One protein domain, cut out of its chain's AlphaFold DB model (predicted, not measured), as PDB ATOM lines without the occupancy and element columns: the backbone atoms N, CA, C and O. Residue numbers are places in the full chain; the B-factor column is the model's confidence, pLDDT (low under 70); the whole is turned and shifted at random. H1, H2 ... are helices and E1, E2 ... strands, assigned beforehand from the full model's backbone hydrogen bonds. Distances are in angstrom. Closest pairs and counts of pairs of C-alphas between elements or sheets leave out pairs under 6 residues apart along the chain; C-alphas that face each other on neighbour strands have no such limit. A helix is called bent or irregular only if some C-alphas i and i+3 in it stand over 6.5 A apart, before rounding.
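What this domain is: This is residues 59 to 227 of the 231 residues of the protein "DUF58 domain-containing protein" of Desulfurococcaceae archaeon (UniProt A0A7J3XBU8). A small four-stranded sheet stands between two sets of helices: H1 and H2 lie side by side over one face, and H5 covers the E4 side of the other. H4 crosses H5 and reaches out to H3, beyond H5 from the sheet, while H6 packs on H1 at the opposite end of the long axis. The 169 printed residues hold six named helices and four named strands, in the order E1 H1 E2 E3 H2 H3 H4 E4 H5 H6; the mixed sheet runs E3 E2 E1 E4, and the class is mixed, helices and strands. The whole is compact, with a radius of gyration of the C-alphas of 16.6 A and spans of 56 by 38 by 26 A.

Where its parts are: Find the sheet first: E1, residues 59 to 62, begins at C-alpha 59 (52.403, -8.046, 81.176). Its companions are E2, residues 89 to 94, 16.2 A long; E3, residues 100 to 105, 17.0 A; and E4, residues 179 to 183. H1 is residues 68 to 83, 22.9 A, and H2 is residues 107 to 121, 21.1 A. H3 is residues 137 to 147; H4, residues 150 to 171, runs 32.0 A from C-alpha 150 (21.721, 1.482, 79.934). H5, residues 186 to 201, is irregular, with C-alphas 187 and 190 7.9 A apart, and has a kink of 33 degrees near residue 193. H6, residues 214 to 227, ends at C-alpha 227 (71.940, -15.103, 79.963).

How they stand to each other: Look at N 61 and O 92, 2.8 A, between parallel E1 and E2; N 60 and O 181, 2.9 A, between parallel E1 and E4; and N 91 and O 103, 2.8 A, in the antiparallel hairpin E2 and E3. E1, H1 and E2 form a strand-helix-strand unit, two parallel neighbour strands with a helix between, its crossover right-handed. Three layers, helices on both faces, have H1 over E1 and H2 over E3 on one face, H5 over E4 on the other. H4 only grazes the sheet with residues 165 to 169. H4 touches H5 at a steep tilt of 61 degrees, closest at C-alphas 162 and 195, 4.6 A. H3 touches H4, closest at C-alphas 144 and 151, 5.9 A. H6 touches H1, closest at C-alphas 83 and 220, 5.9 A. Every O i to N i+4 pair is within hydrogen-bond range in H1, H2 and H6; H3 has 6 of 7, H4 17 of 18, H5 10 of 12.

The domain as a whole: The farthest C-alphas, of Gly 149 and Ala 226, are 57.0 A apart. The printed part has no cut. The links H2 to H3 and H5 to H6 are long. Look for pLDDT under 70 at residues 132 to 135.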
ATOM      1  N   VAL A  59      52.827  -8.574  79.880       96.00
ATOM      2  CA  VAL A  59      52.403  -8.046  81.176       96.00
ATOM      3  C   VAL A  59      51.603  -6.777  80.918       96.00
ATOM      4  O   VAL A  59      52.162  -5.774  80.481       96.00
ATOM      5  N   VAL A  60      50.299  -6.814  81.185       96.94
ATOM      6  CA  VAL A  60      49.446  -5.619  81.177       96.94
ATOM      7  C   VAL A  60      49.278  -5.164  82.620       96.94
ATOM      8  O   VAL A  60      48.613  -5.839  83.401       96.94
ATOM      9  N   ALA A  61      49.903  -4.051  82.987       96.81
ATOM     10  CA  ALA A  61      49.901  -3.518  84.341       96.81
ATOM     11  C   ALA A  61      49.185  -2.165  84.392       96.81
ATOM     12  O   ALA A  61      49.559  -1.232  83.691       96.81
ATOM     13  N   ASP A  62      48.174  -2.046  85.245       96.19
ATOM     14  CA  ASP A  62      47.507  -0.791  85.582       96.19
ATOM     15  C   ASP A  62      47.771  -0.467  87.044       96.19
ATOM     16  O   ASP A  62      47.364  -1.206  87.940       96.19
ATOM     17  N   TRP A  63      48.483   0.630  87.267       95.06
ATOM     18  CA  TRP A  63      48.865   1.125  88.582       95.06
ATOM     19  C   TRP A  63      47.908   2.199  89.102       95.06
ATOM     20  O   TRP A  63      48.254   2.906  90.042       95.06
ATOM     21  N   GLY A  64      46.698   2.330  88.548       91.56
ATOM     22  CA  GLY A  64      45.623   3.191  89.056       91.56
ATOM     23  C   GLY A  64      45.061   2.760  90.419       91.56
ATOM     24  O   GLY A  64      43.851   2.615  90.567       91.56
ATOM     25  N   ALA A  65      45.933   2.525  91.400       89.06
ATOM     26  CA  ALA A  65      45.625   2.038  92.733       89.06
ATOM     27  C   ALA A  65      44.708   2.980  93.520       89.06
ATOM     28  O   ALA A  65      44.770   4.208  93.407       89.06
ATOM     29  N   SER A  66      43.900   2.372  94.383       87.94
ATOM     30  CA  SER A  66      42.945   3.049  95.260       87.94
ATOM     31  C   SER A  66      43.590   3.561  96.549       87.94
ATOM     32  O   SER A  66      42.994   4.395  97.226       87.94
ATOM     33  N   ASN A  67      44.766   3.034  96.914       87.00
ATOM     34  CA  ASN A  67      45.541   3.395  98.104       87.00
ATOM     35  C   ASN A  67      47.023   2.960  97.961       87.00
ATOM     36  O   ASN A  67      47.334   2.154  97.077       87.00
ATOM     37  N   PRO A  68      47.948   3.467  98.806       88.19
ATOM     38  CA  PRO A  68      49.385   3.186  98.680       88.19
ATOM     39  C   PRO A  68      49.767   1.709  98.828       88.19
ATOM     40  O   PRO A  68      50.697   1.252  98.172       88.19
ATOM     41  N   VAL A  69      49.044   0.955  99.661       86.62
ATOM     42  CA  VAL A  69      49.306  -0.477  99.882       86.62
ATOM     43  C   VAL A  69      48.987  -1.277  98.620       86.62
ATOM     44  O   VAL A  69      49.752  -2.148  98.215       86.62
ATOM     45  N   GLU A  70      47.872  -0.958  97.961       85.94
ATOM     46  CA  GLU A  70      47.518  -1.552  96.675       85.94
ATOM     47  C   GLU A  70      48.536  -1.170  95.591       85.94
ATOM     48  O   GLU A  70      48.920  -2.029  94.803       85.94
ATOM     49  N   LEU A  71      49.027   0.075  95.573       90.38
ATOM     50  CA  LEU A  71      50.054   0.498  94.616       90.38
ATOM     51  C   LEU A  71      51.346  -0.317  94.760       90.38
ATOM     52  O   LEU A  71      51.846  -0.834  93.762       90.38
ATOM     53  N   ASP A  72      51.850  -0.468  95.985       87.31
ATOM     54  CA  ASP A  72      53.052  -1.262  96.266       87.31
ATOM     55  C   ASP A  72      52.880  -2.715  95.796       87.31
ATOM     56  O   ASP A  72      53.719  -3.257  95.072       87.31
ATOM     57  N   TYR A  73      51.719  -3.311  96.086       87.44
ATOM     58  CA  TYR A  73      51.382  -4.652  95.617       87.44
ATOM     59  C   TYR A  73      51.376  -4.762  94.083       87.44
ATOM     60  O   TYR A  73      51.909  -5.728  93.526       87.44
ATOM     61  N   LEU A  74      50.796  -3.789  93.373       90.94
ATOM     62  CA  LEU A  74      50.752  -3.781  91.906       90.94
ATOM     63  C   LEU A  74      52.153  -3.651  91.302       90.94
ATOM     64  O   LEU A  74      52.487  -4.386  90.366       90.94
ATOM     65  N   ILE A  75      52.994  -2.780  91.862       92.00
ATOM     66  CA  ILE A  75      54.392  -2.617  91.452       92.00
ATOM     67  C   ILE A  75      55.152  -3.931  91.674       92.00
ATOM     68  O   ILE A  75      55.740  -4.472  90.733       92.00
ATOM     69  N   GLN A  76      55.080  -4.510  92.876       87.81
ATOM     70  CA  GLN A  76      55.764  -5.762  93.211       87.81
ATOM     71  C   GLN A  76      55.315  -6.935  92.326       87.81
ATOM     72  O   GLN A  76      56.135  -7.744  91.871       87.81
ATOM     73  N   THR A  77      54.015  -7.027  92.045       90.19
ATOM     74  CA  THR A  77      53.456  -8.047  91.148       90.19
ATOM     75  C   THR A  77      53.962  -7.853  89.719       90.19
ATOM     76  O   THR A  77      54.290  -8.834  89.049       90.19
ATOM     77  N   THR A  78      54.102  -6.600  89.267       94.12
ATOM     78  CA  THR A  78      54.632  -6.263  87.934       94.12
ATOM     79  C   THR A  78      56.081  -6.720  87.798       94.12
ATOM     80  O   THR A  78      56.407  -7.453  86.864       94.12
ATOM     81  N   TYR A  79      56.932  -6.395  88.776       92.19
ATOM     82  CA  TYR A  79      58.312  -6.886  88.819       92.19
ATOM     83  C   TYR A  79      58.378  -8.415  88.809       92.19
ATOM     84  O   TYR A  79      59.125  -8.998  88.022       92.19
ATOM     85  N   SER A  80      57.560  -9.068  89.638       89.50
ATOM     86  CA  SER A  80      57.508 -10.530  89.728       89.50
ATOM     87  C   SER A  80      57.144 -11.167  88.383       89.50
ATOM     88  O   SER A  80      57.830 -12.078  87.922       89.50
ATOM     89  N   ALA A  81      56.120 -10.652  87.701       90.75
ATOM     90  CA  ALA A  81      55.704 -11.149  86.392       90.75
ATOM     91  C   ALA A  81      56.812 -11.031  85.330       90.75
ATOM     92  O   ALA A  81      57.036 -11.967  84.553       90.75
ATOM     93  N   LEU A  82      57.541  -9.913  85.323       92.06
ATOM     94  CA  LEU A  82      58.616  -9.664  84.363       92.06
ATOM     95  C   LEU A  82      59.799 -10.627  84.550       92.06
ATOM     96  O   LEU A  82      60.337 -11.125  83.557       92.06
ATOM     97  N   VAL A  83      60.163 -10.968  85.791       89.75
ATOM     98  CA  VAL A  83      61.345 -11.806  86.077       89.75
ATOM     99  C   VAL A  83      61.104 -13.318  85.995       89.75
ATOM    100  O   VAL A  83      62.063 -14.075  85.872       89.75
ATOM    101  N   VAL A  84      59.855 -13.795  86.059       82.88
ATOM    102  CA  VAL A  84      59.552 -15.242  86.148       82.88
ATOM    103  C   VAL A  84      59.925 -16.034  84.885       82.88
ATOM    104  O   VAL A  84      60.155 -17.240  84.969       82.88
ATOM    105  N   GLY A  85      60.023 -15.386  83.728       73.44
ATOM    106  CA  GLY A  85      60.237 -16.037  82.433       73.44
ATOM    107  C   GLY A  85      61.462 -15.592  81.667       73.44
ATOM    108  O   GLY A  85      62.165 -14.650  82.028       73.44
ATOM    109  N   ARG A  86      61.684 -16.306  80.567       74.31
ATOM    110  CA  ARG A  86      62.813 -16.121  79.658       74.31
ATOM    111  C   ARG A  86      62.329 -15.581  78.314       74.31
ATOM    112  O   ARG A  86      61.155 -15.716  77.972       74.31
ATOM    113  N   GLY A  87      63.258 -15.017  77.549       84.06
ATOM    114  CA  GLY A  87      62.993 -14.482  76.217       84.06
ATOM    115  C   GLY A  87      62.421 -13.066  76.234       84.06
ATOM    116  O   GLY A  87      62.542 -12.340  77.221       84.06
ATOM    117  N   ARG A  88      61.825 -12.680  75.104       89.94
ATOM    118  CA  ARG A  88      61.286 -11.336  74.884       89.94
ATOM    119  C   ARG A  88      60.067 -11.083  75.768       89.94
ATOM    120  O   ARG A  88      59.189 -11.939  75.902       89.94
ATOM    121  N   ARG A  89      60.038  -9.906  76.381       92.62
ATOM    122  CA  ARG A  89      59.004  -9.423  77.291       92.62
ATOM    123  C   ARG A  89      58.321  -8.212  76.686       92.62
ATOM    124  O   ARG A  89      58.969  -7.402  76.030       92.62
ATOM    125  N   TYR A  90      57.032  -8.097  76.961       95.50
ATOM    126  CA  TYR A  90      56.183  -6.994  76.553       95.50
ATOM    127  C   TYR A  90      55.501  -6.448  77.800       95.50
ATOM    128  O   TYR A  90      54.771  -7.173  78.471       95.50
ATOM    129  N   LEU A  91      55.757  -5.189  78.125       96.69
ATOM    130  CA  LEU A  91      55.116  -4.482  79.222       96.69
ATOM    131  C   LEU A  91      54.207  -3.408  78.640       96.69
ATOM    132  O   LEU A  91      54.682  -2.486  77.983       96.69
ATOM    133  N   TYR A  92      52.918  -3.520  78.928       96.75
ATOM    134  CA  TYR A  92      51.933  -2.475  78.710       96.75
ATOM    135  C   TYR A  92      51.580  -1.878  80.071       96.75
ATOM    136  O   TYR A  92      50.872  -2.509  80.856       96.75
ATOM    137  N   LEU A  93      52.112  -0.701  80.382       97.31
ATOM    138  CA  LEU A  93      52.000  -0.063  81.690       97.31
ATOM    139  C   LEU A  93      51.094   1.167  81.622       97.31
ATOM    140  O   LEU A  93      51.341   2.089  80.852       97.31
ATOM    141  N   ILE A  94      50.079   1.207  82.477       95.75
ATOM    142  CA  ILE A  94      49.188   2.346  82.683       95.75
ATOM    143  C   ILE A  94      49.496   2.911  84.066       95.75
ATOM    144  O   ILE A  94      49.344   2.226  85.078       95.75
ATOM    145  N   LEU A  95      49.949   4.158  84.116       94.69
ATOM    146  CA  LEU A  95      50.283   4.835  85.367       94.69
ATOM    147  C   LEU A  95      49.040   5.414  86.047       94.69
ATOM    148  O   LEU A  95      48.053   5.700  85.361       94.69
ATOM    149  N   PRO A  96      49.104   5.716  87.363       90.88
ATOM    150  CA  PRO A  96      48.043   6.455  88.037       90.88
ATOM    151  C   PRO A  96      47.687   7.739  87.292       90.88
ATOM    152  O   PRO A  96      46.512   8.064  87.203       90.88
ATOM    153  N   SER A  97      48.668   8.430  86.693       88.75
ATOM    154  CA  SER A  97      48.480   9.650  85.895       88.75
ATOM    155  C   SER A  97      47.599   9.464  84.646       88.75
ATOM    156  O   SER A  97      47.101  10.444  84.091       88.75
ATOM    157  N   GLY A  98      47.347   8.223  84.225       88.75
ATOM    158  CA  GLY A  98      46.662   7.874  82.982       88.75
ATOM    159  C   GLY A  98      47.596   7.814  81.771       88.75
ATOM    160  O   GLY A  98      47.140   7.469  80.683       88.75
ATOM    161  N   ARG A  99      48.890   8.124  81.942       92.62
ATOM    162  CA  ARG A  99      49.898   7.900  80.900       92.62
ATOM    163  C   ARG A  99      50.079   6.410  80.662       92.62
ATOM    164  O   ARG A  99      50.039   5.612  81.599       92.62
ATOM    165  N   VAL A 100      50.297   6.067  79.400       93.81
ATOM    166  CA  VAL A 100      50.458   4.692  78.944       93.81
ATOM    167  C   VAL A 100      51.836   4.531  78.328       93.81
ATOM    168  O   VAL A 100      52.251   5.340  77.502       93.81
ATOM    169  N   TYR A 101      52.521   3.471  78.730       95.50
ATOM    170  CA  TYR A 101      53.838   3.092  78.259       95.50
ATOM    171  C   TYR A 101      53.789   1.685  77.681       95.50
ATOM    172  O   TYR A 101      53.211   0.778  78.276       95.50
ATOM    173  N   TYR A 102      54.446   1.501  76.542       95.81
ATOM    174  CA  TYR A 102      54.721   0.184  75.994       95.81
ATOM    175  C   TYR A 102      56.226  -0.018  75.901       95.81
ATOM    176  O   TYR A 102      56.932   0.811  75.326       95.81
ATOM    177  N   VAL A 103      56.707  -1.131  76.445       95.81
ATOM    178  CA  VAL A 103      58.119  -1.505  76.411       95.81
ATOM    179  C   VAL A 103      58.237  -2.946  75.940       95.81
ATOM    180  O   VAL A 103      57.554  -3.829  76.455       95.81
ATOM    181  N   ALA A 104      59.131  -3.193  74.987       94.81
ATOM    182  CA  ALA A 104      59.448  -4.531  74.513       94.81
ATOM    183  C   ALA A 104      60.961  -4.735  74.478       94.81
ATOM    184  O   ALA A 104      61.687  -3.861  74.014       94.81
ATOM    185  N   GLY A 105      61.426  -5.894  74.931       93.12
ATOM    186  CA  GLY A 105      62.856  -6.185  75.011       93.12
ATOM    187  C   GLY A 105      63.133  -7.475  75.762       93.12
ATOM    188  O   GLY A 105      62.217  -8.260  76.019       93.12
ATOM    189  N   ASP A 106      64.387  -7.716  76.115       91.88
ATOM    190  CA  ASP A 106      64.702  -8.741  77.107       91.88
ATOM    191  C   ASP A 106      64.269  -8.314  78.527       91.88
ATOM    192  O   ASP A 106      63.821  -7.190  78.772       91.88
ATOM    193  N   THR A 107      64.376  -9.229  79.493       91.75
ATOM    194  CA  THR A 107      63.995  -8.945  80.883       91.75
ATOM    195  C   THR A 107      64.748  -7.740  81.464       91.75
ATOM    196  O   THR A 107      64.144  -6.947  82.178       91.75
ATOM    197  N   LEU A 108      66.043  -7.571  81.185       92.12
ATOM    198  CA  LEU A 108      66.833  -6.472  81.749       92.12
ATOM    199  C   LEU A 108      66.499  -5.131  81.088       92.12
ATOM    200  O   LEU A 108      66.444  -4.121  81.784       92.12
ATOM    201  N   GLU A 109      66.266  -5.108  79.779       94.00
ATOM    202  CA  GLU A 109      65.832  -3.920  79.039       94.00
ATOM    203  C   GLU A 109      64.486  -3.413  79.552       94.00
ATOM    204  O   GLU A 109      64.354  -2.230  79.878       94.00
ATOM    205  N   VAL A 110      63.507  -4.311  79.707       95.69
ATOM    206  CA  VAL A 110      62.183  -3.937  80.218       95.69
ATOM    207  C   VAL A 110      62.260  -3.456  81.667       95.69
ATOM    208  O   VAL A 110      61.613  -2.468  82.009       95.69
ATOM    209  N   LEU A 111      63.087  -4.082  82.514       94.69
ATOM    210  CA  LEU A 111      63.283  -3.625  83.895       94.69
ATOM    211  C   LEU A 111      63.975  -2.258  83.978       94.69
ATOM    212  O   LEU A 111      63.562  -1.426  84.780       94.69
ATOM    213  N   LYS A 112      64.988  -1.994  83.142       95.00
ATOM    214  CA  LYS A 112      65.648  -0.676  83.072       95.00
ATOM    215  C   LYS A 112      64.672   0.422  82.657       95.00
ATOM    216  O   LYS A 112      64.683   1.510  83.231       95.00
ATOM    217  N   ALA A 113      63.829   0.141  81.665       96.62
ATOM    218  CA  ALA A 113      62.799   1.074  81.232       96.62
ATOM    219  C   ALA A 113      61.767   1.320  82.341       96.62
ATOM    220  O   ALA A 113      61.415   2.469  82.591       96.62
ATOM    221  N   LEU A 114      61.327   0.266  83.037       95.69
ATOM    222  CA  LEU A 114      60.393   0.376  84.158       95.69
ATOM    223  C   LEU A 114      60.941   1.269  85.279       95.69
ATOM    224  O   LEU A 114      60.237   2.166  85.734       95.69
ATOM    225  N   ASP A 115      62.197   1.067  85.675       93.56
ATOM    226  CA  ASP A 115      62.872   1.894  86.682       93.56
ATOM    227  C   ASP A 115      62.961   3.363  86.237       93.56
ATOM    228  O   ASP A 115      62.595   4.275  86.977       93.56
ATOM    229  N   THR A 116      63.324   3.595  84.972       95.00
ATOM    230  CA  THR A 116      63.368   4.943  84.386       95.00
ATOM    231  C   THR A 116      61.995   5.621  84.414       95.00
ATOM    232  O   THR A 116      61.898   6.793  84.774       95.00
ATOM    233  N   ILE A 117      60.922   4.897  84.072       95.12
ATOM    234  CA  ILE A 117      59.549   5.418  84.112       95.12
ATOM    235  C   ILE A 117      59.168   5.806  85.544       95.12
ATOM    236  O   ILE A 117      58.655   6.903  85.750       95.12
ATOM    237  N   ILE A 118      59.447   4.948  86.534       91.88
ATOM    238  CA  ILE A 118      59.145   5.233  87.946       91.88
ATOM    239  C   ILE A 118      59.857   6.510  88.407       91.88
ATOM    240  O   ILE A 118      59.228   7.370  89.028       91.88
ATOM    241  N   LEU A 119      61.146   6.645  88.081       90.25
ATOM    242  CA  LEU A 119      61.969   7.791  88.473       90.25
ATOM    243  C   LEU A 119      61.501   9.105  87.835       90.25
ATOM    244  O   LEU A 119      61.517  10.141  88.495       90.25
ATOM    245  N   VAL A 120      61.095   9.076  86.562       91.88
ATOM    246  CA  VAL A 120      60.676  10.277  85.819       91.88
ATOM    247  C   VAL A 120      59.266  10.728  86.198       91.88
ATOM    248  O   VAL A 120      58.995  11.925  86.244       91.88
ATOM    249  N   GLU A 121      58.354   9.788  86.439       90.88
ATOM    250  CA  GLU A 121      56.928  10.095  86.588       90.88
ATOM    251  C   GLU A 121      56.515  10.435  88.019       90.88
ATOM    252  O   GLU A 121      55.453  11.027  88.194       90.88
ATOM    253  N   GLY A 122      57.318  10.078  89.030       80.00
ATOM    254  CA  GLY A 122      56.959  10.307  90.433       80.00
ATOM    255  C   GLY A 122      55.650   9.600  90.788       80.00
ATOM    256  O   GLY A 122      54.626  10.237  91.020       80.00
ATOM    257  N   VAL A 123      55.656   8.265  90.741       83.19
ATOM    258  CA  VAL A 123      54.441   7.443  90.859       83.19
ATOM    259  C   VAL A 123      53.788   7.612  92.235       83.19
ATOM    260  O   VAL A 123      54.310   7.147  93.244       83.19
ATOM    261  N   GLU A 124      52.600   8.217  92.253       83.12
ATOM    262  CA  GLU A 124      51.801   8.459  93.457       83.12
ATOM    263  C   GLU A 124      50.353   7.986  93.286       83.12
ATOM    264  O   GLU A 124      49.810   7.928  92.176       83.12
ATOM    265  N   VAL A 125      49.695   7.660  94.401       81.19
ATOM    266  CA  VAL A 125      48.276   7.287  94.390       81.19
ATOM    267  C   VAL A 125      47.374   8.504  94.249       81.19
ATOM    268  O   VAL A 125      47.603   9.550  94.848       81.19
ATOM    269  N   ARG A 126      46.290   8.348  93.485       79.25
ATOM    270  CA  ARG A 126      45.273   9.401  93.318       79.25
ATOM    271  C   ARG A 126      44.239   9.427  94.432       79.25
ATOM    272  O   ARG A 126      43.613  10.454  94.676       79.25
ATOM    273  N   PHE A 127      44.025   8.280  95.058       78.19
ATOM    274  CA  PHE A 127      42.993   8.076  96.055       78.19
ATOM    275  C   PHE A 127      43.580   7.343  97.259       78.19
ATOM    276  O   PHE A 127      44.673   6.778  97.190       78.19
ATOM    277  N   ASN A 128      42.844   7.364  98.366       87.12
ATOM    278  CA  ASN A 128      43.169   6.579  99.546       87.12
ATOM    279  C   ASN A 128      41.887   6.004 100.157       87.12
ATOM    280  O   ASN A 128      41.350   6.540 101.125       87.12
ATOM    281  N   TYR A 129      41.355   4.956  99.533       82.38
ATOM    282  CA  TYR A 129      40.208   4.202 100.035       82.38
ATOM    283  C   TYR A 129      40.419   2.697  99.872       82.38
ATOM    284  O   TYR A 129      41.229   2.227  99.066       82.38
ATOM    285  N   GLU A 130      39.656   1.932 100.644       78.75
ATOM    286  CA  GLU A 130      39.632   0.483 100.547       78.75
ATOM    287  C   GLU A 130      38.632   0.032  99.478       78.75
ATOM    288  O   GLU A 130      37.430   0.294  99.551       78.75
ATOM    289  N   SER A 131      39.143  -0.622  98.439       75.44
ATOM    290  CA  SER A 131      38.339  -1.128  97.332       75.44
ATOM    291  C   SER A 131      37.945  -2.589  97.543       75.44
ATOM    292  O   SER A 131      38.800  -3.443  97.785       75.44
ATOM    293  N   PHE A 132      36.667  -2.895  97.328       69.19
ATOM    294  CA  PHE A 132      36.140  -4.257  97.408       69.19
ATOM    295  C   PHE A 132      36.411  -5.051  96.127       69.19
ATOM    296  O   PHE A 132      36.094  -4.601  95.020       69.19
ATOM    297  N   GLN A 133      36.949  -6.262  96.273       63.84
ATOM    298  CA  GLN A 133      37.136  -7.181  95.153       63.84
ATOM    299  C   GLN A 133      35.817  -7.880  94.814       63.84
ATOM    300  O   GLN A 133      35.146  -8.433  95.682       63.84
ATOM    301  N   ARG A 134      35.444  -7.870  93.533       68.12
ATOM    302  CA  ARG A 134      34.234  -8.542  93.044       68.12
ATOM    303  C   ARG A 134      34.604  -9.898  92.448       68.12
ATOM    304  O   ARG A 134      35.487  -9.973  91.598       68.12
ATOM    305  N   VAL A 135      33.926 -10.957  92.887       62.09
ATOM    306  CA  VAL A 135      34.066 -12.326  92.361       62.09
ATOM    307  C   VAL A 135      32.904 -12.615  91.402       62.09
ATOM    308  O   VAL A 135      31.859 -11.975  91.496       62.09
ATOM    309  N   GLY A 136      33.083 -13.552  90.466       70.12
ATOM    310  CA  GLY A 136      32.028 -13.950  89.524       70.12
ATOM    311  C   GLY A 136      31.771 -12.922  88.415       70.12
ATOM    312  O   GLY A 136      30.650 -12.742  87.945       70.12
ATOM    313  N   LEU A 137      32.804 -12.162  88.035       79.12
ATOM    314  CA  LEU A 137      32.652 -11.072  87.071       79.12
ATOM    315  C   LEU A 137      32.346 -11.563  85.652       79.12
ATOM    316  O   LEU A 137      31.714 -10.829  84.902       79.12
ATOM    317  N   ARG A 138      32.745 -12.787  85.285       79.38
ATOM    318  CA  ARG A 138      32.404 -13.370  83.976       79.38
ATOM    319  C   ARG A 138      30.898 -13.604  83.866       79.38
ATOM    320  O   ARG A 138      30.293 -13.253  82.857       79.38
ATOM    321  N   GLU A 139      30.295 -14.126  84.926       80.31
ATOM    322  CA  GLU A 139      28.855 -14.331  85.049       80.31
ATOM    323  C   GLU A 139      28.124 -12.986  85.033       80.31
ATOM    324  O   GLU A 139      27.168 -12.811  84.283       80.31
ATOM    325  N   VAL A 140      28.630 -11.996  85.778       80.62
ATOM    326  CA  VAL A 140      28.083 -10.629  85.759       80.62
ATOM    327  C   VAL A 140      28.119 -10.034  84.349       80.62
ATOM    328  O   VAL A 140      27.123  -9.463  83.916       80.62
ATOM    329  N   ILE A 141      29.218 -10.182  83.605       82.31
ATOM    330  CA  ILE A 141      29.322  -9.702  82.216       82.31
ATOM    331  C   ILE A 141      28.288 -10.387  81.316       82.31
ATOM    332  O   ILE A 141      27.619  -9.711  80.532       82.31
ATOM    333  N   ALA A 142      28.119 -11.706  81.442       82.62
ATOM    334  CA  ALA A 142      27.117 -12.443  80.676       82.62
ATOM    335  C   ALA A 142      25.689 -11.941  80.954       82.62
ATOM    336  O   ALA A 142      24.886 -11.845  80.026       82.62
ATOM    337  N   GLU A 143      25.377 -11.582  82.200       82.50
ATOM    338  CA  GLU A 143      24.070 -11.026  82.566       82.50
ATOM    339  C   GLU A 143      23.892  -9.569  82.112       82.50
ATOM    340  O   GLU A 143      22.824  -9.215  81.613       82.50
ATOM    341  N   ILE A 144      24.937  -8.731  82.180       82.56
ATOM    342  CA  ILE A 144      24.908  -7.355  81.645       82.56
ATOM    343  C   ILE A 144      24.567  -7.371  80.148       82.56
ATOM    344  O   ILE A 144      23.731  -6.581  79.707       82.56
ATOM    345  N   GLY A 145      25.156  -8.295  79.380       74.62
ATOM    346  CA  GLY A 145      24.875  -8.441  77.949       74.62
ATOM    347  C   GLY A 145      23.418  -8.811  77.636       74.62
ATOM    348  O   GLY A 145      22.901  -8.436  76.586       74.62
ATOM    349  N   LYS A 146      22.728  -9.503  78.553       81.88
ATOM    350  CA  LYS A 146      21.316  -9.899  78.404       81.88
ATOM    351  C   LYS A 146      20.333  -8.837  78.900       81.88
ATOM    352  O   LYS A 146      19.207  -8.781  78.416       81.88
ATOM    353  N   ALA A 147      20.737  -8.017  79.871       76.00
ATOM    354  CA  ALA A 147      19.843  -7.135  80.624       76.00
ATOM    355  C   ALA A 147      19.252  -5.962  79.813       76.00
ATOM    356  O   ALA A 147      18.263  -5.364  80.241       76.00
ATOM    357  N   GLY A 148      19.816  -5.625  78.646       71.81
ATOM    358  CA  GLY A 148      19.327  -4.523  77.809       71.81
ATOM    359  C   GLY A 148      19.487  -3.128  78.448       71.81
ATOM    360  O   GLY A 148      20.068  -2.955  79.522       71.81
ATOM    361  N   GLY A 149      18.994  -2.084  77.772       77.62
ATOM    362  CA  GLY A 149      18.954  -0.713  78.311       77.62
ATOM    363  C   GLY A 149      20.330  -0.084  78.590       77.62
ATOM    364  O   GLY A 149      21.292  -0.337  77.884       77.62
ATOM    365  N   LYS A 150      20.459   0.761  79.626       76.19
ATOM    366  CA  LYS A 150      21.721   1.482  79.934       76.19
ATOM    367  C   LYS A 150      22.912   0.560  80.231       76.19
ATOM    368  O   LYS A 150      24.054   0.985  80.092       76.19
ATOM    369  N   LEU A 151      22.657  -0.684  80.635       80.25
ATOM    370  CA  LEU A 151      23.702  -1.675  80.891       80.25
ATOM    371  C   LEU A 151      24.417  -2.107  79.603       80.25
ATOM    372  O   LEU A 151      25.613  -2.386  79.649       80.25
ATOM    373  N   THR A 152      23.749  -2.043  78.444       80.38
ATOM    374  CA  THR A 152      24.395  -2.326  77.153       80.38
ATOM    375  C   THR A 152      25.412  -1.258  76.770       80.38
ATOM    376  O   THR A 152      26.382  -1.576  76.090       80.38
ATOM    377  N   LEU A 153      25.252  -0.012  77.234       85.44
ATOM    378  CA  LEU A 153      26.251   1.042  77.019       85.44
ATOM    379  C   LEU A 153      27.543   0.738  77.781       85.44
ATOM    380  O   LEU A 153      28.628   0.934  77.244       85.44
ATOM    381  N   VAL A 154      27.428   0.228  79.011       86.31
ATOM    382  CA  VAL A 154      28.583  -0.171  79.828       86.31
ATOM    383  C   VAL A 154      29.296  -1.374  79.206       86.31
ATOM    384  O   VAL A 154      30.520  -1.357  79.098       86.31
ATOM    385  N   ASP A 155      28.545  -2.387  78.762       87.88
ATOM    386  CA  ASP A 155      29.098  -3.546  78.042       87.88
ATOM    387  C   ASP A 155      29.794  -3.117  76.742       87.88
ATOM    388  O   ASP A 155      30.970  -3.420  76.544       87.88
ATOM    389  N   SER A 156      29.123  -2.317  75.908       90.12
ATOM    390  CA  SER A 156      29.676  -1.819  74.640       90.12
ATOM    391  C   SER A 156      30.948  -1.000  74.853       90.12
ATOM    392  O   SER A 156      31.922  -1.176  74.124       90.12
ATOM    393  N   TYR A 157      30.966  -0.137  75.874       92.31
ATOM    394  CA  TYR A 157      32.136   0.662  76.229       92.31
ATOM    395  C   TYR A 157      33.336  -0.217  76.597       92.31
ATOM    396  O   TYR A 157      34.418  -0.046  76.033       92.31
ATOM    397  N   TYR A 158      33.163  -1.184  77.505       93.75
ATOM    398  CA  TYR A 158      34.278  -2.035  77.922       93.75
ATOM    399  C   TYR A 158      34.724  -3.010  76.834       93.75
ATOM    400  O   TYR A 158      35.922  -3.264  76.730       93.75
ATOM    401  N   ARG A 159      33.814  -3.502  75.986       94.19
ATOM    402  CA  ARG A 159      34.181  -4.290  74.800       94.19
ATOM    403  C   ARG A 159      34.997  -3.474  73.812       94.19
ATOM    404  O   ARG A 159      36.027  -3.953  73.354       94.19
ATOM    405  N   ALA A 160      34.577  -2.246  73.510       95.06
ATOM    406  CA  ALA A 160      35.318  -1.365  72.612       95.06
ATOM    407  C   ALA A 160      36.715  -1.045  73.166       95.06
ATOM    408  O   ALA A 160      37.695  -1.110  72.429       95.06
ATOM    409  N   LEU A 161      36.815  -0.772  74.472       93.38
ATOM    410  CA  LEU A 161      38.090  -0.530  75.143       93.38
ATOM    411  C   LEU A 161      39.001  -1.765  75.119       93.38
ATOM    412  O   LEU A 161      40.180  -1.644  74.801       93.38
ATOM    413  N   ALA A 162      38.462  -2.944  75.445       95.69
ATOM    414  CA  ALA A 162      39.201  -4.202  75.395       95.69
ATOM    415  C   ALA A 162      39.698  -4.487  73.975       95.69
ATOM    416  O   ALA A 162      40.882  -4.748  73.790       95.69
ATOM    417  N   LYS A 163      38.822  -4.343  72.973       96.75
ATOM    418  CA  LYS A 163      39.168  -4.509  71.561       96.75
ATOM    419  C   LYS A 163      40.314  -3.583  71.156       96.75
ATOM    420  O   LYS A 163      41.295  -4.066  70.611       96.75
ATOM    421  N   ALA A 164      40.214  -2.290  71.465       94.69
ATOM    422  CA  ALA A 164      41.239  -1.308  71.113       94.69
ATOM    423  C   ALA A 164      42.596  -1.610  71.772       94.69
ATOM    424  O   ALA A 164      43.632  -1.477  71.130       94.69
ATOM    425  N   LEU A 165      42.596  -2.052  73.035       92.50
ATOM    426  CA  LEU A 165      43.822  -2.456  73.730       92.50
ATOM    427  C   LEU A 165      44.458  -3.698  73.096       92.50
ATOM    428  O   LEU A 165      45.674  -3.752  72.958       92.50
ATOM    429  N   VAL A 166      43.655  -4.696  72.720       94.31
ATOM    430  CA  VAL A 166      44.180  -5.907  72.072       94.31
ATOM    431  C   VAL A 166      44.643  -5.621  70.642       94.31
ATOM    432  O   VAL A 166      45.664  -6.165  70.236       94.31
ATOM    433  N   ASP A 167      43.959  -4.734  69.914       94.62
ATOM    434  CA  ASP A 167      44.402  -4.257  68.599       94.62
ATOM    435  C   ASP A 167      45.795  -3.598  68.703       94.62
ATOM    436  O   ASP A 167      46.704  -3.996  67.981       94.62
ATOM    437  N   ASP A 168      46.010  -2.679  69.656       92.81
ATOM    438  CA  ASP A 168      47.325  -2.036  69.863       92.81
ATOM    439  C   ASP A 168      48.411  -3.042  70.300       92.81
ATOM    440  O   ASP A 168      49.571  -2.918  69.913       92.81
ATOM    441  N   VAL A 169      48.055  -4.089  71.055       91.31
ATOM    442  CA  VAL A 169      48.983  -5.187  71.383       91.31
ATOM    443  C   VAL A 169      49.379  -5.984  70.133       91.31
ATOM    444  O   VAL A 169      50.558  -6.309  69.969       91.31
ATOM    445  N   GLU A 170      48.425  -6.301  69.254       91.50
ATOM    446  CA  GLU A 170      48.673  -7.029  68.003       91.50
ATOM    447  C   GLU A 170      49.497  -6.197  67.006       91.50
ATOM    448  O   GLU A 170      50.400  -6.739  66.370       91.50
ATOM    449  N   GLU A 171      49.261  -4.884  66.922       92.69
ATOM    450  CA  GLU A 171      50.034  -3.947  66.087       92.69
ATOM    451  C   GLU A 171      51.513  -3.841  66.494       92.69
ATOM    452  O   GLU A 171      52.350  -3.404  65.705       92.69
ATOM    453  N   ARG A 172      51.858  -4.269  67.712       88.38
ATOM    454  CA  ARG A 172      53.227  -4.266  68.250       88.38
ATOM    455  C   ARG A 172      53.909  -5.635  68.172       88.38
ATOM    456  O   ARG A 172      54.796  -5.934  68.975       88.38
ATOM    457  N   ASP A 173      53.473  -6.472  67.232       85.94
ATOM    458  CA  ASP A 173      54.036  -7.793  66.923       85.94
ATOM    459  C   ASP A 173      54.009  -8.797  68.095       85.94
ATOM    460  O   ASP A 173      54.805  -9.743  68.161       85.94
ATOM    461  N   VAL A 174      53.072  -8.646  69.038       88.81
ATOM    462  CA  VAL A 174      52.883  -9.642  70.100       88.81
ATOM    463  C   VAL A 174      52.137 -10.849  69.531       88.81
ATOM    464  O   VAL A 174      50.915 -10.842  69.386       88.81
ATOM    465  N   ALA A 175      52.882 -11.915  69.233       85.00
ATOM    466  CA  ALA A 175      52.364 -13.123  68.594       85.00
ATOM    467  C   ALA A 175      51.159 -13.751  69.324       85.00
ATOM    468  O   ALA A 175      51.111 -13.820  70.555       85.00
ATOM    469  N   LYS A 176      50.218 -14.314  68.560       83.75
ATOM    470  CA  LYS A 176      49.118 -15.128  69.103       83.75
ATOM    471  C   LYS A 176      49.667 -16.367  69.824       83.75
ATOM    472  O   LYS A 176      50.734 -16.873  69.482       83.75
ATOM    473  N   GLY A 177      48.968 -16.854  70.848       83.19
ATOM    474  CA  GLY A 177      49.453 -17.939  71.718       83.19
ATOM    475  C   GLY A 177      50.425 -17.491  72.818       83.19
ATOM    476  O   GLY A 177      50.766 -18.303  73.695       83.19
ATOM    477  N   THR A 178      50.831 -16.215  72.808       89.38
ATOM    478  CA  THR A 178      51.613 -15.580  73.875       89.38
ATOM    479  C   THR A 178      50.869 -15.668  75.204       89.38
ATOM    480  O   THR A 178      49.655 -15.456  75.285       89.38
ATOM    481  N   THR A 179      51.608 -16.010  76.258       92.12
ATOM    482  CA  THR A 179      51.100 -16.009  77.628       92.12
ATOM    483  C   THR A 179      51.015 -14.582  78.150       92.12
ATOM    484  O   THR A 179      51.970 -13.810  78.006       92.12
ATOM    485  N   TYR A 180      49.900 -14.235  78.786       93.25
ATOM    486  CA  TYR A 180      49.690 -12.911  79.353       93.25
ATOM    487  C   TYR A 180      49.306 -12.967  80.826       93.25
ATOM    488  O   TYR A 180      48.657 -13.906  81.285       93.25
ATOM    489  N   VAL A 181      49.661 -11.912  81.550       94.06
ATOM    490  CA  VAL A 181      49.121 -11.614  82.876       94.06
ATOM    491  C   VAL A 181      48.575 -10.193  82.882       94.06
ATOM    492  O   VAL A 181      49.158  -9.295  82.270       94.06
ATOM    493  N   ILE A 182      47.456  -9.996  83.574       94.50
ATOM    494  CA  ILE A 182      46.883  -8.674  83.817       94.50
ATOM    495  C   ILE A 182      47.014  -8.372  85.306       94.50
ATOM    496  O   ILE A 182      46.575  -9.154  86.147       94.50
ATOM    497  N   ILE A 183      47.621  -7.237  85.622       94.50
ATOM    498  CA  ILE A 183      47.863  -6.746  86.974       94.50
ATOM    499  C   ILE A 183      47.098  -5.437  87.093       94.50
ATOM    500  O   ILE A 183      47.369  -4.496  86.354       94.50
ATOM    501  N   HIS A 184      46.102  -5.382  87.970       93.50
ATOM    502  CA  HIS A 184      45.196  -4.243  88.046       93.50
ATOM    503  C   HIS A 184      44.656  -4.047  89.467       93.50
ATOM    504  O   HIS A 184      44.573  -5.019  90.225       93.50
ATOM    505  N   PRO A 185      44.214  -2.830  89.830       90.00
ATOM    506  CA  PRO A 185      43.562  -2.583  91.112       90.00
ATOM    507  C   PRO A 185      42.222  -3.317  91.208       90.00
ATOM    508  O   PRO A 185      41.534  -3.537  90.198       90.00
ATOM    509  N   LYS A 186      41.795  -3.647  92.429       84.56
ATOM    510  CA  LYS A 186      40.525  -4.350  92.688       84.56
ATOM    511  C   LYS A 186      39.331  -3.582  92.114       84.56
ATOM    512  O   LYS A 186      38.416  -4.190  91.555       84.56
ATOM    513  N   ALA A 187      39.367  -2.249  92.179       85.69
ATOM    514  CA  ALA A 187      38.317  -1.375  91.658       85.69
ATOM    515  C   ALA A 187      38.072  -1.535  90.143       85.69
ATOM    516  O   ALA A 187      36.955  -1.308  89.676       85.69
ATOM    517  N   TYR A 188      39.082  -1.951  89.371       89.50
ATOM    518  CA  TYR A 188      39.001  -2.068  87.908       89.50
ATOM    519  C   TYR A 188      38.786  -3.505  87.423       89.50
ATOM    520  O   TYR A 188      38.868  -3.773  86.224       89.50
ATOM    521  N   ALA A 189      38.449  -4.434  88.322       87.38
ATOM    522  CA  ALA A 189      38.309  -5.848  87.986       87.38
ATOM    523  C   ALA A 189      37.321  -6.120  86.836       87.38
ATOM    524  O   ALA A 189      37.585  -6.974  85.991       87.38
ATOM    525  N   LEU A 190      36.216  -5.367  86.740       87.06
ATOM    526  CA  LEU A 190      35.259  -5.528  85.637       87.06
ATOM    527  C   LEU A 190      35.906  -5.201  84.281       87.06
ATOM    528  O   LEU A 190      35.866  -6.031  83.379       87.06
ATOM    529  N   LYS A 191      36.554  -4.031  84.169       91.19
ATOM    530  CA  LYS A 191      37.277  -3.574  82.966       91.19
ATOM    531  C   LYS A 191      38.260  -4.639  82.479       91.19
ATOM    532  O   LYS A 191      38.271  -4.987  81.303       91.19
ATOM    533  N   TYR A 192      39.062  -5.174  83.394       93.00
ATOM    534  CA  TYR A 192      40.110  -6.132  83.052       93.00
ATOM    535  C   TYR A 192      39.605  -7.554  82.822       93.00
ATOM    536  O   TYR A 192      40.252  -8.315  82.105       93.00
ATOM    537  N   THR A 193      38.409  -7.889  83.310       91.31
ATOM    538  CA  THR A 193      37.729  -9.128  82.914       91.31
ATOM    539  C   THR A 193      37.313  -9.076  81.438       91.31
ATOM    540  O   THR A 193      37.499 -10.065  80.735       91.31
ATOM    541  N   TYR A 194      36.832  -7.932  80.928       94.19
ATOM    542  CA  TYR A 194      36.582  -7.771  79.483       94.19
ATOM    543  C   TYR A 194      37.864  -7.912  78.659       94.19
ATOM    544  O   TYR A 194      37.850  -8.593  77.637       94.19
ATOM    545  N   LEU A 195      38.974  -7.319  79.116       95.19
ATOM    546  CA  LEU A 195      40.264  -7.450  78.435       95.19
ATOM    547  C   LEU A 195      40.740  -8.908  78.380       95.19
ATOM    548  O   LEU A 195      41.164  -9.366  77.324       95.19
ATOM    549  N   ALA A 196      40.636  -9.647  79.488       92.94
ATOM    550  CA  ALA A 196      40.979 -11.068  79.522       92.94
ATOM    551  C   ALA A 196      40.137 -11.887  78.531       92.94
ATOM    552  O   ALA A 196      40.690 -12.695  77.794       92.94
ATOM    553  N   LEU A 197      38.822 -11.651  78.477       91.12
ATOM    554  CA  LEU A 197      37.933 -12.350  77.542       91.12
ATOM    555  C   LEU A 197      38.287 -12.057  76.076       91.12
ATOM    556  O   LEU A 197      38.265 -12.975  75.261       91.12
ATOM    557  N   GLU A 198      38.634 -10.812  75.743       95.56
ATOM    558  CA  GLU A 198      39.060 -10.440  74.387       95.56
ATOM    559  C   GLU A 198      40.406 -11.085  74.018       95.56
ATOM    560  O   GLU A 198      40.537 -11.669  72.943       95.56
ATOM    561  N   LEU A 199      41.394 -11.055  74.920       93.75
ATOM    562  CA  LEU A 199      42.687 -11.722  74.725       93.75
ATOM    563  C   LEU A 199      42.516 -13.238  74.522       93.75
ATOM    564  O   LEU A 199      43.064 -13.804  73.575       93.75
ATOM    565  N   GLU A 200      41.721 -13.897  75.367       92.75
ATOM    566  CA  GLU A 200      41.404 -15.325  75.237       92.75
ATOM    567  C   GLU A 200      40.719 -15.630  73.898       92.75
ATOM    568  O   GLU A 200      41.114 -16.569  73.202       92.75
ATOM    569  N   ALA A 201      39.750 -14.805  73.486       92.12
ATOM    570  CA  ALA A 201      39.051 -14.957  72.209       92.12
ATOM    571  C   ALA A 201      39.986 -14.832  70.993       92.12
ATOM    572  O   ALA A 201      39.737 -15.453  69.959       92.12
ATOM    573  N   ARG A 202      41.087 -14.078  71.119       93.62
ATOM    574  CA  ARG A 202      42.116 -13.938  70.073       93.62
ATOM    575  C   ARG A 202      43.265 -14.942  70.171       93.62
ATOM    576  O   ARG A 202      44.196 -14.894  69.366       93.62
ATOM    577  N   GLY A 203      43.181 -15.895  71.098       89.31
ATOM    578  CA  GLY A 203      44.125 -17.005  71.218       89.31
ATOM    579  C   GLY A 203      45.336 -16.721  72.108       89.31
ATOM    580  O   GLY A 203      46.314 -17.468  72.052       89.31
ATOM    581  N   TYR A 204      45.305 -15.670  72.927       91.38
ATOM    582  CA  TYR A 204      46.278 -15.479  74.002       91.38
ATOM    583  C   TYR A 204      45.949 -16.385  75.197       91.38
ATOM    584  O   TYR A 204      44.807 -16.803  75.386       91.38
ATOM    585  N   ARG A 205      46.955 -16.708  76.020       90.25
ATOM    586  CA  ARG A 205      46.793 -17.627  77.162       90.25
ATOM    587  C   ARG A 205      47.013 -16.914  78.489       90.25
ATOM    588  O   ARG A 205      48.129 -16.483  78.770       90.25
ATOM    589  N   GLY A 206      45.965 -16.804  79.299       85.19
ATOM    590  CA  GLY A 206      46.049 -16.183  80.617       85.19
ATOM    591  C   GLY A 206      46.859 -17.029  81.595       85.19
ATOM    592  O   GLY A 206      46.748 -18.255  81.604       85.19
ATOM    593  N   VAL A 207      47.665 -16.371  82.425       86.19
ATOM    594  CA  VAL A 207      48.343 -16.981  83.573       86.19
ATOM    595  C   VAL A 207      48.068 -16.168  84.833       86.19
ATOM    596  O   VAL A 207      47.904 -14.947  84.780       86.19
ATOM    597  N   SER A 208      48.016 -16.846  85.976       76.56
ATOM    598  CA  SER A 208      47.757 -16.194  87.259       76.56
ATOM    599  C   SER A 208      48.963 -15.357  87.707       76.56
ATOM    600  O   SER A 208      50.102 -15.835  87.635       76.56
ATOM    601  N   PRO A 209      48.754 -14.122  88.202       75.56
ATOM    602  CA  PRO A 209      49.834 -13.339  88.785       75.56
ATOM    603  C   PRO A 209      50.368 -14.035  90.040       75.56
ATOM    604  O   PRO A 209      49.610 -14.469  90.907       75.56
ATOM    605  N   ARG A 210      51.696 -14.109  90.154       76.75
ATOM    606  CA  ARG A 210      52.391 -14.614  91.339       76.75
ATOM    607  C   ARG A 210      53.375 -13.565  91.823       76.75
ATOM    608  O   ARG A 210      54.264 -13.164  91.077       76.75
ATOM    609  N   VAL A 211      53.246 -13.182  93.088       77.19
ATOM    610  CA  VAL A 211      54.250 -12.370  93.773       77.19
ATOM    611  C   VAL A 211      55.381 -13.286  94.224       77.19
ATOM    612  O   VAL A 211      55.147 -14.277  94.921       77.19
ATOM    613  N   LEU A 212      56.600 -12.981  93.787       75.00
ATOM    614  CA  LEU A 212      57.790 -13.718  94.190       75.00
ATOM    615  C   LEU A 212      58.289 -13.247  95.554       75.00
ATOM    616  O   LEU A 212      58.219 -12.060  95.888       75.00
ATOM    617  N   LYS A 213      58.865 -14.174  96.319       79.88
ATOM    618  CA  LYS A 213      59.639 -13.818  97.508       79.88
ATOM    619  C   LYS A 213      60.973 -13.167  97.113       79.88
ATOM    620  O   LYS A 213      61.486 -13.464  96.029       79.88
ATOM    621  N   PRO A 214      61.579 -12.331  97.976       76.25
ATOM    622  CA  PRO A 214      62.842 -11.654  97.673       76.25
ATOM    623  C   PRO A 214      63.954 -12.591  97.171       76.25
ATOM    624  O   PRO A 214      64.627 -12.293  96.185       76.25
ATOM    625  N   GLU A 215      64.114 -13.763  97.786       81.94
ATOM    626  CA  GLU A 215      65.104 -14.770  97.397       81.94
ATOM    627  C   GLU A 215      64.867 -15.349  95.990       81.94
ATOM    628  O   GLU A 215      65.816 -15.620  95.246       81.94
ATOM    629  N   GLU A 216      63.603 -15.487  95.589       81.00
ATOM    630  CA  GLU A 216      63.220 -15.956  94.258       81.00
ATOM    631  C   GLU A 216      63.511 -14.879  93.208       81.00
ATOM    632  O   GLU A 216      64.057 -15.190  92.149       81.00
ATOM    633  N   VAL A 217      63.227 -13.609  93.524       81.38
ATOM    634  CA  VAL A 217      63.550 -12.465  92.655       81.38
ATOM    635  C   VAL A 217      65.053 -12.396  92.398       81.38
ATOM    636  O   VAL A 217      65.475 -12.346  91.244       81.38
ATOM    637  N   VAL A 218      65.878 -12.461  93.450       84.12
ATOM    638  CA  VAL A 218      67.346 -12.430  93.321       84.12
ATOM    639  C   VAL A 218      67.846 -13.576  92.444       84.12
ATOM    640  O   VAL A 218      68.708 -13.373  91.587       84.12
ATOM    641  N   THR A 219      67.293 -14.774  92.627       87.38
ATOM    642  CA  THR A 219      67.645 -15.945  91.816       87.38
ATOM    643  C   THR A 219      67.321 -15.704  90.341       87.38
ATOM    644  O   THR A 219      68.189 -15.878  89.483       87.38
ATOM    645  N   LYS A 220      66.115 -15.213  90.037       86.00
ATOM    646  CA  LYS A 220      65.679 -14.935  88.662       86.00
ATOM    647  C   LYS A 220      66.461 -13.812  87.989       86.00
ATOM    648  O   LYS A 220      66.804 -13.929  86.815       86.00
ATOM    649  N   LEU A 221      66.819 -12.767  88.727       85.50
ATOM    650  CA  LEU A 221      67.674 -11.698  88.210       85.50
ATOM    651  C   LEU A 221      69.080 -12.207  87.872       85.50
ATOM    652  O   LEU A 221      69.622 -11.853  86.829       85.50
ATOM    653  N   ARG A 222      69.660 -13.080  88.707       87.44
ATOM    654  CA  ARG A 222      70.958 -13.705  88.406       87.44
ATOM    655  C   ARG A 222      70.898 -14.559  87.144       87.44
ATOM    656  O   ARG A 222      71.811 -14.466  86.327       87.44
ATOM    657  N   GLU A 223      69.829 -15.338  86.962       86.62
ATOM    658  CA  GLU A 223      69.597 -16.084  85.717       86.62
ATOM    659  C   GLU A 223      69.550 -15.136  84.504       86.62
ATOM    660  O   GLU A 223      70.226 -15.387  83.507       86.62
ATOM    661  N   ALA A 224      68.806 -14.027  84.596       84.19
ATOM    662  CA  ALA A 224      68.695 -13.041  83.517       84.19
ATOM    663  C   ALA A 224      70.047 -12.399  83.159       84.19
ATOM    664  O   ALA A 224      70.398 -12.309  81.985       84.19
ATOM    665  N   VAL A 225      70.842 -12.018  84.165       86.38
ATOM    666  CA  VAL A 225      72.184 -11.447  83.963       86.38
ATOM    667  C   VAL A 225      73.147 -12.463  83.353       86.38
ATOM    668  O   VAL A 225      73.930 -12.105  82.475       86.38
ATOM    669  N   ALA A 226      73.106 -13.721  83.796       85.06
ATOM    670  CA  ALA A 226      73.946 -14.773  83.230       85.06
ATOM    671  C   ALA A 226      73.638 -14.997  81.743       85.06
ATOM    672  O   ALA A 226      74.563 -15.108  80.943       85.06
ATOM    673  N   MET A 227      72.356 -14.987  81.364       81.12
ATOM    674  CA  MET A 227      71.940 -15.103  79.963       81.12
ATOM    675  C   MET A 227      72.393 -13.907  79.122       81.12
ATOM    676  O   MET A 227      72.880 -14.109  78.017       81.12
TER     677      MET A 227